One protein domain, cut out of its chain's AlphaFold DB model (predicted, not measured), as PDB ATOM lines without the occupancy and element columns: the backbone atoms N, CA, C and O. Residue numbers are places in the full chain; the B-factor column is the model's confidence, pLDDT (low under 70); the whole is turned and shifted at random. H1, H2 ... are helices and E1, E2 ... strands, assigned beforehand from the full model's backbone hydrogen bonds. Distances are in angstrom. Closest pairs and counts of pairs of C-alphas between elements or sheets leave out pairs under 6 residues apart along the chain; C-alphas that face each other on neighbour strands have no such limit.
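What this domain is: This is residues 17 to 141 of the 147 residues of an uncharacterized protein of Listeria booriae (UniProt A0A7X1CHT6). A single sheet of five strands, strongly twisted and curled like part of a barrel, has short helices scattered round it and no helix packed on another. H1 lies over E3 at one end of the sheet with H2 close by, H4 sits beside E3 toward the other end, and H3 and H5 lie off the sheet on the stretches that lead to E2 and E5. The printed part has 125 residues with five named helices and five named strands, in the order H1 H2 E1 H3 E2 E3 E4 H4 H5 E5; the class is mixed, helices and strands. The sheet is mixed and runs E1, E5, E4, E3, E2, with E5 and E4 parallel and the other neighbours antiparallel. The whole is only just compact, close to loose, with a radius of gyration of the C-alphas of 16.1 A and spans of 41 by 39 by 30 A.

Where its parts are: In the sheet, E1 is residues 36 to 46, 20.6 A long, and bends by 94 degrees at residue 41. E5 is residues 133 to 140, 23.2 A long, ending with C-alpha 140 at (41.547, -50.502, 34.276). E4 is residues 97 to 103, 16.5 A long. E3 is residues 83 to 91, 21.7 A long, and bends by 50 degrees at residue 88. E2 is residues 71 to 76, 16.3 A long, beginning with C-alpha 71 at (43.045, -33.507, 34.865). H1 is residues 17 to 25, 14.0 A long, beginning with C-alpha 17 at (50.637, -27.348, 43.502). H2 is residues 29 to 33, H3 is residues 54 to 62, 12.6 A long, H4 is residues 105 to 110, and H5 is residues 117 to 124.

How they stand to each other: E1 and E2 are the edge strands. E2, E3 and E4 form a meander, each strand the antiparallel neighbour of the one before, and E2 and E3 are a hairpin, as are E3 and E4. Between E2 and E3, N 73 and O 87 are 2.9 A apart, within hydrogen-bond range. Between E3 and E4, N 90 and O 99 are 2.8 A apart. E5 is parallel to E4 at 49 degrees, with N 98 and O 136 2.8 A apart. E1 is antiparallel to E5 at 149 degrees, with N 37 and O 139 2.8 A apart. E4, H4, H5 and E5 form a strand-helix-strand unit, two parallel neighbour strands with helices between, and its crossover is right-handed. H1 is on the sheet at a height over the sheet of 9.2 A; it lies over E3 and runs slantwise to the strands, at 54 degrees to E3 on the local plane. The closest C-alphas of H1 and E3, those of Ala 22 and Pro 91, are 5.3 A apart. H2 only grazes the sheet with its residues 29 to 33; its closest C-alpha to E4 is that of Leu 32, 7.0 A from that of His 99. H4 is only just at the sheet's level, with a height of 3.7 A; the closest C-alphas of H4 and E3, those of Thr 105 and Ile 86, are 4.9 A apart. H3 is not on the sheet; it is close to H1 but not clearly touching, with the C-alphas of Ile 61 and Ile 24 closest at 7.7 A. H5 is only just not on the sheet, with 4 pairs of C-alphas within 10 A, and it is apart from H4. Every O i to N i+4 pair is within hydrogen-bond range in H2, against 3 of 5 in H1, 4 of 5 in H3, 0 of 2 in H4 and 1 of 4 in H5; of the O i to N i+3 pairs, 2 of 3 are within range in H4 and 4 of 5 in H5.

The domain as a whole: The two C-alphas farthest apart, those of Arg 63 and Val 79, are 44.9 A apart. The printed part has no cut, and no link is long. The mean pLDDT of the printed part is 75.3; 41 residues are under 70, namely 45 to 58, 60, 64 and 109 to 133.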
ATOM      1  N   TYR A  17      51.993 -27.735  43.852       74.56
ATOM      2  CA  TYR A  17      50.637 -27.348  43.502       74.56
ATOM      3  C   TYR A  17      49.739 -28.528  43.108       74.56
ATOM      4  O   TYR A  17      48.668 -28.690  43.682       74.56
ATOM      5  N   LEU A  18      50.177 -29.382  42.176       78.62
ATOM      6  CA  LEU A  18      49.373 -30.530  41.738       78.62
ATOM      7  C   LEU A  18      49.200 -31.569  42.845       78.62
ATOM      8  O   LEU A  18      48.121 -32.136  42.978       78.62
ATOM      9  N   VAL A  19      50.231 -31.769  43.667       81.81
ATOM     10  CA  VAL A  19      50.160 -32.659  44.832       81.81
ATOM     11  C   VAL A  19      49.148 -32.124  45.844       81.81
ATOM     12  O   VAL A  19      48.333 -32.889  46.352       81.81
ATOM     13  N   ASP A  20      49.159 -30.815  46.098       82.50
ATOM     14  CA  ASP A  20      48.233 -30.167  47.025       82.50
ATOM     15  C   ASP A  20      46.786 -30.263  46.508       82.50
ATOM     16  O   ASP A  20      45.886 -30.617  47.270       82.50
ATOM     17  N   LEU A  21      46.550 -30.057  45.206       84.44
ATOM     18  CA  LEU A  21      45.228 -30.247  44.592       84.44
ATOM     19  C   LEU A  21      44.782 -31.713  44.574       84.44
ATOM     20  O   LEU A  21      43.611 -32.001  44.814       84.44
ATOM     21  N   ALA A  22      45.700 -32.654  44.347       88.69
ATOM     22  CA  ALA A  22      45.396 -34.081  44.354       88.69
ATOM     23  C   ALA A  22      44.864 -34.561  45.715       88.69
ATOM     24  O   ALA A  22      44.105 -35.529  45.766       88.69
ATOM     25  N   THR A  23      45.168 -33.852  46.813       89.81
ATOM     26  CA  THR A  23      44.624 -34.191  48.140       89.81
ATOM     27  C   THR A  23      43.095 -34.126  48.215       89.81
ATOM     28  O   THR A  23      42.505 -34.821  49.042       89.81
ATOM     29  N   ILE A  24      42.441 -33.375  47.316       89.62
ATOM     30  CA  ILE A  24      40.976 -33.324  47.178       89.62
ATOM     31  C   ILE A  24      40.399 -34.731  46.943       89.62
ATOM     32  O   ILE A  24      39.308 -35.049  47.418       89.62
ATOM     33  N   ASN A  25      41.152 -35.603  46.268       91.62
ATOM     34  CA  ASN A  25      40.699 -36.937  45.887       91.62
ATOM     35  C   ASN A  25      40.908 -37.995  46.980       91.62
ATOM     36  O   ASN A  25      40.376 -39.097  46.862       91.62
ATOM     37  N   ASN A  26      41.638 -37.681  48.059       91.19
ATOM     38  CA  ASN A  26      42.062 -38.658  49.072       91.19
ATOM     39  C   ASN A  26      40.910 -39.473  49.677       91.19
ATOM     40  O   ASN A  26      41.120 -40.602  50.109       91.19
ATOM     41  N   SER A  27      39.699 -38.911  49.719       89.50
ATOM     42  CA  SER A  27      38.523 -39.587  50.275       89.50
ATOM     43  C   SER A  27      37.998 -40.751  49.425       89.50
ATOM     44  O   SER A  27      37.276 -41.585  49.960       89.50
ATOM     45  N   TRP A  28      38.344 -40.824  48.135       89.25
ATOM     46  CA  TRP A  28      37.819 -41.834  47.202       89.25
ATOM     47  C   TRP A  28      38.873 -42.471  46.288       89.25
ATOM     48  O   TRP A  28      38.585 -43.481  45.649       89.25
ATOM     49  N   ILE A  29      40.088 -41.921  46.210       91.50
ATOM     50  CA  ILE A  29      41.111 -42.385  45.259       91.50
ATOM     51  C   ILE A  29      41.566 -43.833  45.516       91.50
ATOM     52  O   ILE A  29      41.861 -44.564  44.573       91.50
ATOM     53  N   GLU A  30      41.527 -44.295  46.770       87.69
ATOM     54  CA  GLU A  30      41.875 -45.675  47.147       87.69
ATOM     55  C   GLU A  30      40.993 -46.721  46.437       87.69
ATOM     56  O   GLU A  30      41.463 -47.791  46.035       87.69
ATOM     57  N   GLU A  31      39.711 -46.410  46.213       85.88
ATOM     58  CA  GLU A  31      38.790 -47.314  45.513       85.88
ATOM     59  C   GLU A  31      39.143 -47.489  44.034       85.88
ATOM     60  O   GLU A  31      38.834 -48.527  43.445       85.88
ATOM     61  N   LEU A  32      39.781 -46.488  43.422       85.94
ATOM     62  CA  LEU A  32      40.275 -46.577  42.050       85.94
ATOM     63  C   LEU A  32      41.613 -47.288  41.989       85.94
ATOM     64  O   LEU A  32      41.782 -48.167  41.149       85.94
ATOM     65  N   ARG A  33      42.524 -46.961  42.912       83.25
ATOM     66  CA  ARG A  33      43.853 -47.572  42.991       83.25
ATOM     67  C   ARG A  33      43.774 -49.099  43.019       83.25
ATOM     68  O   ARG A  33      44.531 -49.774  42.338       83.25
ATOM     69  N   THR A  34      42.817 -49.649  43.764       83.69
ATOM     70  CA  THR A  34      42.619 -51.107  43.885       83.69
ATOM     71  C   THR A  34      42.048 -51.783  42.636       83.69
ATOM     72  O   THR A  34      42.145 -53.002  42.515       83.69
ATOM     73  N   LYS A  35      41.451 -51.024  41.711       84.38
ATOM     74  CA  LYS A  35      40.798 -51.538  40.493       84.38
ATOM     75  C   LYS A  35      41.607 -51.286  39.222       84.38
ATOM     76  O   LYS A  35      41.147 -51.621  38.133       84.38
ATOM     77  N   GLN A  36      42.773 -50.664  39.348       85.25
ATOM     78  CA  GLN A  36      43.598 -50.262  38.220       85.25
ATOM     79  C   GLN A  36      44.957 -50.937  38.268       85.25
ATOM     80  O   GLN A  36      45.475 -51.284  39.328       85.25
ATOM     81  N   VAL A  37      45.524 -51.119  37.086       85.62
ATOM     82  CA  VAL A  37      46.848 -51.689  36.899       85.62
ATOM     83  C   VAL A  37      47.769 -50.581  36.421       85.62
ATOM     84  O   VAL A  37      47.393 -49.719  35.620       85.62
ATOM     85  N   LYS A  38      48.986 -50.591  36.958       84.25
ATOM     86  CA  LYS A  38      50.045 -49.691  36.528       84.25
ATOM     87  C   LYS A  38      50.471 -50.027  35.110       84.25
ATOM     88  O   LYS A  38      50.695 -51.189  34.784       84.25
ATOM     89  N   MET A  39      50.595 -48.994  34.290       82.50
ATOM     90  CA  MET A  39      51.106 -49.118  32.936       82.50
ATOM     91  C   MET A  39      52.614 -48.871  32.955       82.50
ATOM     92  O   MET A  39      53.070 -47.738  33.135       82.50
ATOM     93  N   ASP A  40      53.396 -49.938  32.804       79.06
ATOM     94  CA  ASP A  40      54.854 -49.840  32.790       79.06
ATOM     95  C   ASP A  40      55.348 -49.086  31.547       79.06
ATOM     96  O   ASP A  40      54.865 -49.277  30.433       79.06
ATOM     97  N   GLY A  41      56.343 -48.216  31.743       75.44
ATOM     98  CA  GLY A  41      56.948 -47.428  30.665       75.44
ATOM     99  C   GLY A  41      56.150 -46.194  30.229       75.44
ATOM    100  O   GLY A  41      56.623 -45.471  29.355       75.44
ATOM    101  N   ILE A  42      54.990 -45.923  30.841       76.81
ATOM    102  CA  ILE A  42      54.202 -44.711  30.587       76.81
ATOM    103  C   ILE A  42      54.395 -43.722  31.739       76.81
ATOM    104  O   ILE A  42      53.960 -43.956  32.869       76.81
ATOM    105  N   THR A  43      55.015 -42.590  31.420       70.56
ATOM    106  CA  THR A  43      55.132 -41.427  32.303       70.56
ATOM    107  C   THR A  43      54.510 -40.235  31.598       70.56
ATOM    108  O   THR A  43      54.831 -39.967  30.441       70.56
ATOM    109  N   ILE A  44      53.631 -39.516  32.292       72.69
ATOM    110  CA  ILE A  44      52.983 -38.319  31.756       72.69
ATOM    111  C   ILE A  44      53.629 -37.096  32.399       72.69
ATOM    112  O   ILE A  44      53.678 -36.985  33.626       72.69
ATOM    113  N   GLN A  45      54.112 -36.183  31.558       65.06
ATOM    114  CA  GLN A  45      54.570 -34.863  31.980       65.06
ATOM    115  C   GLN A  45      53.398 -33.894  31.957       65.06
ATOM    116  O   GLN A  45      52.680 -33.797  30.962       65.06
ATOM    117  N   LEU A  46      53.208 -33.175  33.061       66.19
ATOM    118  CA  LEU A  46      52.161 -32.167  33.173       66.19
ATOM    119  C   LEU A  46      52.752 -30.765  33.026       66.19
ATOM    120  O   LEU A  46      53.744 -30.430  33.675       66.19
ATOM    121  N   GLN A  47      52.106 -29.946  32.195       62.44
ATOM    122  CA  GLN A  47      52.384 -28.520  32.082       62.44
ATOM    123  C   GLN A  47      51.484 -27.733  33.037       62.44
ATOM    124  O   GLN A  47      50.292 -28.013  33.181       62.44
ATOM    125  N   PHE A  48      52.060 -26.723  33.681       58.22
ATOM    126  CA  PHE A  48      51.317 -25.783  34.508       58.22
ATOM    127  C   PHE A  48      50.799 -24.626  33.654       58.22
ATOM    128  O   PHE A  48      51.554 -24.033  32.887       58.22
ATOM    129  N   PHE A  49      49.529 -24.265  33.829       52.25
ATOM    130  CA  PHE A  49      49.039 -22.958  33.392       52.25
ATOM    131  C   PHE A  49      49.507 -21.886  34.387       52.25
ATOM    132  O   PHE A  49      49.577 -22.149  35.589       52.25
ATOM    133  N   ASP A  50      49.823 -20.680  33.910       53.41
ATOM    134  CA  ASP A  50      50.068 -19.540  34.798       53.41
ATOM    135  C   ASP A  50      48.746 -19.146  35.471       53.41
ATOM    136  O   ASP A  50      47.806 -18.671  34.834       53.41
ATOM    137  N   PHE A  51      48.645 -19.399  36.777       53.69
ATOM    138  CA  PHE A  51      47.424 -19.161  37.542       53.69
ATOM    139  C   PHE A  51      47.453 -17.776  38.198       53.69
ATOM    140  O   PHE A  51      47.876 -17.640  39.348       53.69
ATOM    141  N   GLU A  52      46.916 -16.760  37.519       53.75
ATOM    142  CA  GLU A  52      46.565 -15.479  38.163       53.75
ATOM    143  C   GLU A  52      45.435 -15.640  39.213       53.75
ATOM    144  O   GLU A  52      45.255 -14.782  40.073       53.75
ATOM    145  N   GLU A  53      44.717 -16.775  39.232       57.91
ATOM    146  CA  GLU A  53      43.526 -17.001  40.078       57.91
ATOM    147  C   GLU A  53      43.730 -17.949  41.281       57.91
ATOM    148  O   GLU A  53      42.765 -18.383  41.923       57.91
ATOM    149  N   LYS A  54      44.982 -18.269  41.635       62.03
ATOM    150  CA  LYS A  54      45.316 -19.249  42.689       62.03
ATOM    151  C   LYS A  54      44.629 -18.974  44.040       62.03
ATOM    152  O   LYS A  54      44.195 -19.901  44.722       62.03
ATOM    153  N   GLU A  55      44.475 -17.704  44.409       60.38
ATOM    154  CA  GLU A  55      43.916 -17.305  45.708       60.38
ATOM    155  C   GLU A  55      42.413 -17.628  45.855       60.38
ATOM    156  O   GLU A  55      41.925 -17.874  46.963       60.38
ATOM    157  N   ASN A  56      41.662 -17.659  44.748       66.94
ATOM    158  CA  ASN A  56      40.250 -18.049  44.764       66.94
ATOM    159  C   ASN A  56      40.087 -19.567  44.864       66.94
ATOM    160  O   ASN A  56      39.200 -20.044  45.576       66.94
ATOM    161  N   LEU A  57      40.970 -20.326  44.214       67.38
ATOM    162  CA  LEU A  57      40.947 -21.785  44.254       67.38
ATOM    163  C   LEU A  57      41.222 -22.320  45.668       67.38
ATOM    164  O   LEU A  57      40.460 -23.143  46.171       67.38
ATOM    165  N   GLU A  58      42.234 -21.794  46.361       69.69
ATOM    166  CA  GLU A  58      42.548 -22.188  47.747       69.69
ATOM    167  C   GLU A  58      41.375 -21.916  48.712       69.69
ATOM    168  O   GLU A  58      41.068 -22.720  49.602       69.69
ATOM    169  N   LYS A  59      40.648 -20.811  48.502       70.31
ATOM    170  CA  LYS A  59      39.431 -20.485  49.264       70.31
ATOM    171  C   LYS A  59      38.281 -21.455  48.971       70.31
ATOM    172  O   LYS A  59      37.527 -21.777  49.885       70.31
ATOM    173  N   LEU A  60      38.126 -21.932  47.737       68.56
ATOM    174  CA  LEU A  60      37.099 -22.923  47.389       68.56
ATOM    175  C   LEU A  60      37.411 -24.306  47.977       68.56
ATOM    176  O   LEU A  60      36.509 -24.964  48.501       68.56
ATOM    177  N   ILE A  61      38.684 -24.708  47.958       70.94
ATOM    178  CA  ILE A  61      39.153 -25.980  48.525       70.94
ATOM    179  C   ILE A  61      38.973 -25.988  50.043       70.94
ATOM    180  O   ILE A  61      38.366 -26.905  50.590       70.94
ATOM    181  N   SER A  62      39.424 -24.936  50.733       71.12
ATOM    182  CA  SER A  62      39.305 -24.825  52.197       71.12
ATOM    183  C   SER A  62      37.857 -24.789  52.700       71.12
ATOM    184  O   SER A  62      37.587 -25.184  53.831       71.12
ATOM    185  N   ARG A  63      36.909 -24.363  51.857       75.19
ATOM    186  CA  ARG A  63      35.465 -24.398  52.150       75.19
ATOM    187  C   ARG A  63      34.817 -25.757  51.872       75.19
ATOM    188  O   ARG A  63      33.618 -25.893  52.097       75.19
ATOM    189  N   GLY A  64      35.565 -26.735  51.357       68.50
ATOM    190  CA  GLY A  64      35.031 -28.041  50.964       68.50
ATOM    191  C   GLY A  64      34.033 -27.965  49.805       68.50
ATOM    192  O   GLY A  64      33.218 -28.868  49.639       68.50
ATOM    193  N   ALA A  65      34.061 -26.887  49.010       74.94
ATOM    194  CA  ALA A  65      33.129 -26.692  47.896       74.94
ATOM    195  C   ALA A  65      33.453 -27.586  46.686       74.94
ATOM    196  O   ALA A  65      32.641 -27.714  45.773       74.94
ATOM    197  N   ILE A  66      34.641 -28.194  46.681       77.94
ATOM    198  CA  ILE A  66      35.144 -29.063  45.622       77.94
ATOM    199  C   ILE A  66      35.420 -30.432  46.240       77.94
ATOM    200  O   ILE A  66      36.218 -30.547  47.166       77.94
ATOM    201  N   SER A  67      34.755 -31.467  45.731       81.50
ATOM    202  CA  SER A  67      34.892 -32.849  46.215       81.50
ATOM    203  C   SER A  67      35.771 -33.725  45.321       81.50
ATOM    204  O   SER A  67      36.111 -34.850  45.692       81.50
ATOM    205  N   LYS A  68      36.097 -33.240  44.117       86.25
ATOM    206  CA  LYS A  68      36.795 -33.994  43.077       86.25
ATOM    207  C   LYS A  68      37.689 -33.071  42.264       86.25
ATOM    208  O   LYS A  68      37.256 -31.996  41.854       86.25
ATOM    209  N   PHE A  69      38.906 -33.521  42.005       88.12
ATOM    210  CA  PHE A  69      39.869 -32.864  41.139       88.12
ATOM    211  C   PHE A  69      40.287 -33.824  40.026       88.12
ATOM    212  O   PHE A  69      40.724 -34.945  40.290       88.12
ATOM    213  N   TYR A  70      40.137 -33.377  38.784       89.62
ATOM    214  CA  TYR A  70      40.471 -34.150  37.595       89.62
ATOM    215  C   TYR A  70      41.393 -33.344  36.690       89.62
ATOM    216  O   TYR A  70      41.346 -32.114  36.679       89.62
ATOM    217  N   ILE A  71      42.191 -34.058  35.909       88.31
ATOM    218  CA  ILE A  71      43.045 -33.507  34.865       88.31
ATOM    219  C   ILE A  71      42.536 -34.056  33.535       88.31
ATOM    220  O   ILE A  71      42.233 -35.244  33.424       88.31
ATOM    221  N   VAL A  72      42.422 -33.183  32.538       86.12
ATOM    222  CA  VAL A  72      42.192 -33.597  31.154       86.12
ATOM    223  C   VAL A  72      43.555 -33.688  30.487       86.12
ATOM    224  O   VAL A  72      44.246 -32.678  30.371       86.12
ATOM    225  N   THR A  73      43.951 -34.889  30.083       86.31
ATOM    226  CA  THR A  73      45.160 -35.111  29.287       86.31
ATOM    227  C   THR A  73      44.775 -35.270  27.824       86.31
ATOM    228  O   THR A  73      43.704 -35.792  27.500       86.31
ATOM    229  N   TYR A  74      45.641 -34.802  26.930       83.50
ATOM    230  CA  TYR A  74      45.477 -35.001  25.500       83.50
ATOM    231  C   TYR A  74      46.804 -35.389  24.854       83.50
ATOM    232  O   TYR A  74      47.872 -34.990  25.311       83.50
ATOM    233  N   GLU A  75      46.724 -36.166  23.780       83.56
ATOM    234  CA  GLU A  75      47.864 -36.476  22.918       83.56
ATOM    235  C   GLU A  75      47.616 -35.858  21.543       83.56
ATOM    236  O   GLU A  75      46.479 -35.832  21.062       83.56
ATOM    237  N   THR A  76      48.673 -35.345  20.913       76.06
ATOM    238  CA  THR A  76      48.613 -34.810  19.550       76.06
ATOM    239  C   THR A  76      49.483 -35.622  18.605       76.06
ATOM    240  O   THR A  76      50.559 -36.101  18.964       76.06
ATOM    241  N   ASP A  77      49.023 -35.761  17.365       79.38
ATOM    242  CA  ASP A  77      49.840 -36.307  16.294       79.38
ATOM    243  C   ASP A  77      50.949 -35.314  15.927       79.38
ATOM    244  O   ASP A  77      50.700 -34.135  15.658       79.38
ATOM    245  N   GLN A  78      52.193 -35.788  15.887       72.81
ATOM    246  CA  GLN A  78      53.350 -34.912  15.702       72.81
ATOM    247  C   GLN A  78      53.345 -34.177  14.358       72.81
ATOM    248  O   GLN A  78      53.875 -33.063  14.289       72.81
ATOM    249  N   VAL A  79      52.768 -34.784  13.314       74.25
ATOM    250  CA  VAL A  79      52.788 -34.272  11.937       74.25
ATOM    251  C   VAL A  79      51.604 -33.346  11.686       74.25
ATOM    252  O   VAL A  79      51.780 -32.217  11.244       74.25
ATOM    253  N   THR A  80      50.397 -33.819  11.976       75.06
ATOM    254  CA  THR A  80      49.142 -33.116  11.699       75.06
ATOM    255  C   THR A  80      48.737 -32.153  12.809       75.06
ATOM    256  O   THR A  80      47.827 -31.359  12.599       75.06
ATOM    257  N   LYS A  81      49.379 -32.228  13.987       72.06
ATOM    258  CA  LYS A  81      49.055 -31.459  15.205       72.06
ATOM    259  C   LYS A  81      47.635 -31.668  15.732       72.06
ATOM    260  O   LYS A  81      47.206 -30.979  16.653       72.06
ATOM    261  N   LYS A  82      46.914 -32.653  15.197       74.31
ATOM    262  CA  LYS A  82      45.556 -32.981  15.622       74.31
ATOM    263  C   LYS A  82      45.584 -33.736  16.938       74.31
ATOM    264  O   LYS A  82      46.436 -34.594  17.142       74.31
ATOM    265  N   VAL A  83      44.612 -33.450  17.797       78.81
ATOM    266  CA  VAL A  83      44.387 -34.222  19.020       78.81
ATOM    267  C   VAL A  83      43.913 -35.622  18.635       78.81
ATOM    268  O   VAL A  83      42.906 -35.770  17.943       78.81
ATOM    269  N   THR A  84      44.648 -36.642  19.061       83.12
ATOM    270  CA  THR A  84      44.380 -38.055  18.751       83.12
ATOM    271  C   THR A  84      43.774 -38.807  19.924       83.12
ATOM    272  O   THR A  84      43.114 -39.823  19.717       83.12
ATOM    273  N   LYS A  85      43.974 -38.311  21.146       86.19
ATOM    274  CA  LYS A  85      43.509 -38.947  22.376       86.19
ATOM    275  C   LYS A  85      43.153 -37.890  23.408       86.19
ATOM    276  O   LYS A  85      43.874 -36.905  23.537       86.19
ATOM    277  N   ILE A  86      42.047 -38.093  24.120       88.31
ATOM    278  CA  ILE A  86      41.647 -37.273  25.271       88.31
ATOM    279  C   ILE A  86      41.219 -38.205  26.393       88.31
ATOM    280  O   ILE A  86      40.380 -39.088  26.196       88.31
ATOM    281  N   GLU A  87      41.750 -37.974  27.585       90.88
ATOM    282  CA  GLU A  87      41.421 -38.749  28.772       90.88
ATOM    283  C   GLU A  87      41.133 -37.840  29.959       90.88
ATOM    284  O   GLU A  87      41.740 -36.783  30.135       90.88
ATOM    285  N   LEU A  88      40.185 -38.271  30.784       91.06
ATOM    286  CA  LEU A  88      39.959 -37.706  32.100       91.06
ATOM    287  C   LEU A  88      40.677 -38.592  33.112       91.06
ATOM    288  O   LEU A  88      40.369 -39.781  33.219       91.06
ATOM    289  N   VAL A  89      41.604 -38.016  33.869       92.38
ATOM    290  CA  VAL A  89      42.385 -38.730  34.882       92.38
ATOM    291  C   VAL A  89      42.239 -38.065  36.249       92.38
ATOM    292  O   VAL A  89      42.021 -36.857  36.354       92.38
ATOM    293  N   ALA A  90      42.351 -38.852  37.314       93.25
ATOM    294  CA  ALA A  90      42.384 -38.367  38.686       93.25
ATOM    295  C   ALA A  90      43.793 -38.541  39.264       93.25
ATOM    296  O   ALA A  90      44.291 -39.666  39.288       93.25
ATOM    297  N   PRO A  91      44.439 -37.467  39.742       91.94
ATOM    298  CA  PRO A  91      45.735 -37.587  40.387       91.94
ATOM    299  C   PRO A  91      45.609 -38.133  41.810       91.94
ATOM    300  O   PRO A  91      44.687 -37.775  42.554       91.94
ATOM    301  N   ASP A  92      46.585 -38.957  42.184       91.38
ATOM    302  CA  ASP A  92      46.781 -39.508  43.519       91.38
ATOM    303  C   ASP A  92      47.949 -38.804  44.222       91.38
ATOM    304  O   ASP A  92      49.108 -38.882  43.801       91.38
ATOM    305  N   ALA A  93      47.642 -38.107  45.317       89.56
ATOM    306  CA  ALA A  93      48.633 -37.353  46.079       89.56
ATOM    307  C   ALA A  93      49.670 -38.248  46.783       89.56
ATOM    308  O   ALA A  93      50.774 -37.784  47.078       89.56
ATOM    309  N   GLN A  94      49.321 -39.502  47.091       88.81
ATOM    310  CA  GLN A  94      50.192 -40.425  47.813       88.81
ATOM    311  C   GLN A  94      51.153 -41.143  46.864       88.81
ATOM    312  O   GLN A  94      52.355 -41.173  47.126       88.81
ATOM    313  N   THR A  95      50.638 -41.715  45.772       88.81
ATOM    314  CA  THR A  95      51.445 -42.521  44.838       88.81
ATOM    315  C   THR A  95      52.080 -41.691  43.729       88.81
ATOM    316  O   THR A  95      53.040 -42.150  43.112       88.81
ATOM    317  N   ARG A  96      51.594 -40.459  43.506       87.00
ATOM    318  CA  ARG A  96      51.931 -39.625  42.338       87.00
ATOM    319  C   ARG A  96      51.605 -40.330  41.021       87.00
ATOM    320  O   ARG A  96      52.362 -40.263  40.052       87.00
ATOM    321  N   GLU A  97      50.468 -41.010  40.999       90.00
ATOM    322  CA  GLU A  97      49.937 -41.668  39.811       90.00
ATOM    323  C   GLU A  97      48.693 -40.936  39.301       90.00
ATOM    324  O   GLU A  97      47.977 -40.269  40.051       90.00
ATOM    325  N   LEU A  98      48.462 -41.034  37.996       91.19
ATOM    326  CA  LEU A  98      47.247 -40.607  37.325       91.19
ATOM    327  C   LEU A  98      46.391 -41.846  37.072       91.19
ATOM    328  O   LEU A  98      46.797 -42.772  36.366       91.19
ATOM    329  N   HIS A  99      45.204 -41.844  37.666       91.94
ATOM    330  CA  HIS A  99      44.210 -42.897  37.532       91.94
ATOM    331  C   HIS A  99      43.242 -42.555  36.408       91.94
ATOM    332  O   HIS A  99      42.528 -41.554  36.501       91.94
ATOM    333  N   LEU A 100      43.190 -43.369  35.351       91.25
ATOM    334  CA  LEU A 100      42.236 -43.168  34.260       91.25
ATOM    335  C   LEU A 100      40.799 -43.261  34.783       91.25
ATOM    336  O   LEU A 100      40.375 -44.296  35.285       91.25
ATOM    337  N   ILE A 101      40.032 -42.185  34.644       92.06
ATOM    338  CA  ILE A 101      38.612 -42.146  35.013       92.06
ATOM    339  C   ILE A 101      37.754 -42.473  33.804       92.06
ATOM    340  O   ILE A 101      36.803 -43.247  33.906       92.06
ATOM    341  N   GLN A 102      38.080 -41.868  32.663       89.00
ATOM    342  CA  GLN A 102      37.319 -42.053  31.441       89.00
ATOM    343  C   GLN A 102      38.170 -41.766  30.207       89.00
ATOM    344  O   GLN A 102      38.829 -40.732  30.122       89.00
ATOM    345  N   ASN A 103      38.080 -42.650  29.215       89.44
ATOM    346  CA  ASN A 103      38.574 -42.377  27.872       89.44
ATOM    347  C   ASN A 103      37.515 -41.570  27.099       89.44
ATOM    348  O   ASN A 103      36.407 -42.053  26.857       89.44
ATOM    349  N   LEU A 104      37.850 -40.329  26.742       87.88
ATOM    350  CA  LEU A 104      36.975 -39.409  26.008       87.88
ATOM    351  C   LEU A 104      37.276 -39.384  24.504       87.88
ATOM    352  O   LEU A 104      36.529 -38.781  23.736       87.88
ATOM    353  N   THR A 105      38.323 -40.081  24.069       87.12
ATOM    354  CA  THR A 105      38.751 -40.189  22.668       87.12
ATOM    355  C   THR A 105      37.618 -40.539  21.699       87.12
ATOM    356  O   THR A 105      37.544 -39.896  20.652       87.12
ATOM    357  N   PRO A 106      36.674 -41.459  22.008       85.06
ATOM    358  CA  PRO A 106      35.572 -41.762  21.090       85.06
ATOM    359  C   PRO A 106      34.707 -40.546  20.732       85.06
ATOM    360  O   PRO A 106      34.137 -40.493  19.642       85.06
ATOM    361  N   TYR A 107      34.633 -39.542  21.612       80.00
ATOM    362  CA  TYR A 107      33.846 -38.337  21.362       80.00
ATOM    363  C   TYR A 107      34.486 -37.401  20.333       80.00
ATOM    364  O   TYR A 107      33.749 -36.654  19.686       80.00
ATOM    365  N   LEU A 108      35.805 -37.489  20.102       73.50
ATOM    366  CA  LEU A 108      36.492 -36.724  19.052       73.50
ATOM    367  C   LEU A 108      35.893 -37.006  17.670       73.50
ATOM    368  O   LEU A 108      35.599 -36.076  16.926       73.50
ATOM    369  N   ALA A 109      35.639 -38.279  17.352       66.06
ATOM    370  CA  ALA A 109      35.098 -38.694  16.056       66.06
ATOM    371  C   ALA A 109      33.633 -38.270  15.839       66.06
ATOM    372  O   ALA A 109      33.165 -38.189  14.706       66.06
ATOM    373  N   THR A 110      32.900 -38.011  16.924       61.66
ATOM    374  CA  THR A 110      31.477 -37.634  16.883       61.66
ATOM    375  C   THR A 110      31.240 -36.134  17.029       61.66
ATOM    376  O   THR A 110      30.101 -35.673  16.893       61.66
ATOM    377  N   SER A 111      32.293 -35.369  17.322       61.91
ATOM    378  CA  SER A 111      32.191 -33.927  17.493       61.91
ATOM    379  C   SER A 111      31.825 -33.267  16.167       61.91
ATOM    380  O   SER A 111      32.471 -33.472  15.145       61.91
ATOM    381  N   ARG A 112      30.774 -32.441  16.189       59.03
ATOM    382  CA  ARG A 112      30.401 -31.575  15.055       59.03
ATOM    383  C   ARG A 112      31.238 -30.294  15.002       59.03
ATOM    384  O   ARG A 112      31.033 -29.482  14.105       59.03
ATOM    385  N   ILE A 113      32.119 -30.095  15.983       61.16
ATOM    386  CA  ILE A 113      33.023 -28.951  16.053       61.16
ATOM    387  C   ILE A 113      34.208 -29.266  15.146       61.16
ATOM    388  O   ILE A 113      34.994 -30.167  15.431       61.16
ATOM    389  N   VAL A 114      34.300 -28.533  14.041       58.91
ATOM    390  CA  VAL A 114      35.489 -28.507  13.194       58.91
ATOM    391  C   VAL A 114      36.400 -27.442  13.784       58.91
ATOM    392  O   VAL A 114      36.054 -26.268  13.744       58.91
ATOM    393  N   ILE A 115      37.509 -27.871  14.381       60.19
ATOM    394  CA  ILE A 115      38.563 -26.968  14.849       60.19
ATOM    395  C   ILE A 115      39.396 -26.620  13.616       60.19
ATOM    396  O   ILE A 115      39.958 -27.522  12.988       60.19
ATOM    397  N   GLU A 116      39.408 -25.350  13.218       61.03
ATOM    398  CA  GLU A 116      40.180 -24.900  12.054       61.03
ATOM    399  C   GLU A 116      41.684 -24.854  12.383       61.03
ATOM    400  O   GLU A 116      42.075 -24.703  13.541       61.03
ATOM    401  N   ASP A 117      42.554 -24.989  11.375       59.91
ATOM    402  CA  ASP A 117      44.018 -25.053  11.563       59.91
ATOM    403  C   ASP A 117      44.579 -23.824  12.313       59.91
ATOM    404  O   ASP A 117      45.578 -23.913  13.029       59.91
ATOM    405  N   GLU A 118      43.905 -22.678  12.209       61.34
ATOM    406  CA  GLU A 118      44.244 -21.447  12.929       61.34
ATOM    407  C   GLU A 118      43.972 -21.549  14.439       61.34
ATOM    408  O   GLU A 118      44.707 -20.958  15.231       61.34
ATOM    409  N   GLU A 119      42.998 -22.349  14.876       56.62
ATOM    410  CA  GLU A 119      42.712 -22.593  16.297       56.62
ATOM    411  C   GLU A 119      43.734 -23.552  16.936       56.62
ATOM    412  O   GLU A 119      44.041 -23.434  18.125       56.62
ATOM    413  N   TYR A 120      44.357 -24.437  16.145       56.38
ATOM    414  CA  TYR A 120      45.491 -25.258  16.595       56.38
ATOM    415  C   TYR A 120      46.760 -24.438  16.855       56.38
ATOM    416  O   TYR A 120      47.643 -24.894  17.586       56.38
ATOM    417  N   SER A 121      46.858 -23.222  16.304       56.22
ATOM    418  CA  SER A 121      48.045 -22.376  16.472       56.22
ATOM    419  C   SER A 121      48.329 -22.040  17.945       56.22
ATOM    420  O   SER A 121      49.490 -21.998  18.356       56.22
ATOM    421  N   VAL A 122      47.275 -21.906  18.762       56.69
ATOM    422  CA  VAL A 122      47.354 -21.641  20.209       56.69
ATOM    423  C   VAL A 122      47.954 -22.827  20.965       56.69
ATOM    424  O   VAL A 122      48.738 -22.626  21.886       56.69
ATOM    425  N   ILE A 123      47.637 -24.054  20.542       53.88
ATOM    426  CA  ILE A 123      48.186 -25.290  21.119       53.88
ATOM    427  C   ILE A 123      49.621 -25.513  20.618       53.88
ATOM    428  O   ILE A 123      50.458 -26.025  21.342       53.88
ATOM    429  N   SER A 124      49.934 -25.100  19.385       50.31
ATOM    430  CA  SER A 124      51.247 -25.319  18.763       50.31
ATOM    431  C   SER A 124      52.370 -24.396  19.256       50.31
ATOM    432  O   SER A 124      53.541 -24.676  19.000       50.31
ATOM    433  N   ASN A 125      52.036 -23.315  19.968       47.97
ATOM    434  CA  ASN A 125      52.995 -22.406  20.603       47.97
ATOM    435  C   ASN A 125      53.389 -22.902  22.006       47.97
ATOM    436  O   ASN A 125      53.387 -22.137  22.973       47.97
ATOM    437  N   GLU A 126      53.730 -24.186  22.133       54.50
ATOM    438  CA  GLU A 126      54.334 -24.707  23.361       54.50
ATOM    439  C   GLU A 126      55.710 -24.043  23.537       54.50
ATOM    440  O   GLU A 126      56.679 -24.357  22.842       54.50
ATOM    441  N   GLY A 127      55.775 -23.041  24.417       49.50
ATOM    442  CA  GLY A 127      57.026 -22.407  24.824       49.50
ATOM    443  C   GLY A 127      57.962 -23.399  25.520       49.50
ATOM    444  O   GLY A 127      57.533 -24.454  25.985       49.50
ATOM    445  N   GLU A 128      59.252 -23.055  25.601       45.44
ATOM    446  CA  GLU A 128      60.259 -23.865  26.301       45.44
ATOM    447  C   GLU A 128      59.776 -24.296  27.696       45.44
ATOM    448  O   GLU A 128      59.322 -23.479  28.495       45.44
ATOM    449  N   PHE A 129      59.899 -25.597  27.972       50.97
ATOM    450  CA  PHE A 129      59.508 -26.268  29.211       50.97
ATOM    451  C   PHE A 129      60.093 -25.576  30.453       50.97
ATOM    452  O   PHE A 129      61.270 -25.750  30.775       50.97
ATOM    453  N   VAL A 130      59.268 -24.842  31.205       42.16
ATOM    454  CA  VAL A 130      59.657 -24.298  32.515       42.16
ATOM    455  C   VAL A 130      58.980 -25.105  33.621       42.16
ATOM    456  O   VAL A 130      57.923 -24.746  34.126       42.16
ATOM    457  N   GLY A 131      59.626 -26.208  34.004       54.12
ATOM    458  CA  GLY A 131      59.237 -27.044  35.142       54.12
ATOM    459  C   GLY A 131      58.229 -28.137  34.791       54.12
ATOM    460  O   GLY A 131      57.085 -27.863  34.449       54.12
ATOM    461  N   THR A 132      58.662 -29.387  34.925       57.81
ATOM    462  CA  THR A 132      57.847 -30.585  34.715       57.81
ATOM    463  C   THR A 132      57.748 -31.367  36.021       57.81
ATOM    464  O   THR A 132      58.722 -31.459  36.772       57.81
ATOM    465  N   ASP A 133      56.573 -31.932  36.292       64.88
ATOM    466  CA  ASP A 133      56.423 -33.007  37.271       64.88
ATOM    467  C   ASP A 133      56.025 -34.287  36.529       64.88
ATOM    468  O   ASP A 133      55.081 -34.291  35.734       64.88
ATOM    469  N   ASP A 134      56.756 -35.363  36.805       72.00
ATOM    470  CA  ASP A 134      56.519 -36.687  36.239       72.00
ATOM    471  C   ASP A 134      55.507 -37.454  37.099       72.00
ATOM    472  O   ASP A 134      55.712 -37.628  38.306       72.00
ATOM    473  N   TYR A 135      54.441 -37.951  36.469       80.19
ATOM    474  CA  TYR A 135      53.455 -38.826  37.105       80.19
ATOM    475  C   TYR A 135      53.414 -40.196  36.424       80.19
ATOM    476  O   TYR A 135      53.462 -40.302  35.195       80.19
ATOM    477  N   GLY A 136      53.289 -41.251  37.235       80.38
ATOM    478  CA  GLY A 136      53.002 -42.594  36.728       80.38
ATOM    479  C   GLY A 136      51.567 -42.690  36.210       80.38
ATOM    480  O   GLY A 136      50.705 -41.925  36.636       80.38
ATOM    481  N   TYR A 137      51.290 -43.630  35.309       84.62
ATOM    482  CA  TYR A 137      49.957 -43.812  34.733       84.62
ATOM    483  C   TYR A 137      49.368 -45.185  35.071       84.62
ATOM    484  O   TYR A 137      50.073 -46.198  35.100       84.62
ATOM    485  N   THR A 138      48.061 -45.221  35.328       80.88
ATOM    486  CA  THR A 138      47.309 -46.441  35.645       80.88
ATOM    487  C   THR A 138      45.961 -46.427  34.925       80.88
ATOM    488  O   THR A 138      45.337 -45.376  34.753       80.88
ATOM    489  N   ALA A 139      45.500 -47.602  34.509       81.62
ATOM    490  CA  ALA A 139      44.221 -47.769  33.830       81.62
ATOM    491  C   ALA A 139      43.534 -49.068  34.281       81.62
ATOM    492  O   ALA A 139      44.186 -49.928  34.881       81.62
ATOM    493  N   PRO A 140      42.217 -49.227  34.049       83.69
ATOM    494  CA  PRO A 140      41.547 -50.502  34.276       83.69
ATOM    495  C   PRO A 140      42.261 -51.634  33.527       83.69
ATOM    496  O   PRO A 140      42.753 -51.421  32.419       83.69
ATOM    497  N   ALA A 141      42.310 -52.825  34.124       77.69
ATOM    498  CA  ALA A 141      42.776 -54.009  33.411       77.69
ATOM    499  C   ALA A 141      41.897 -54.234  32.170       77.69
ATOM    500  O   ALA A 141      40.675 -54.090  32.259       77.69
TER     501      ALA A 141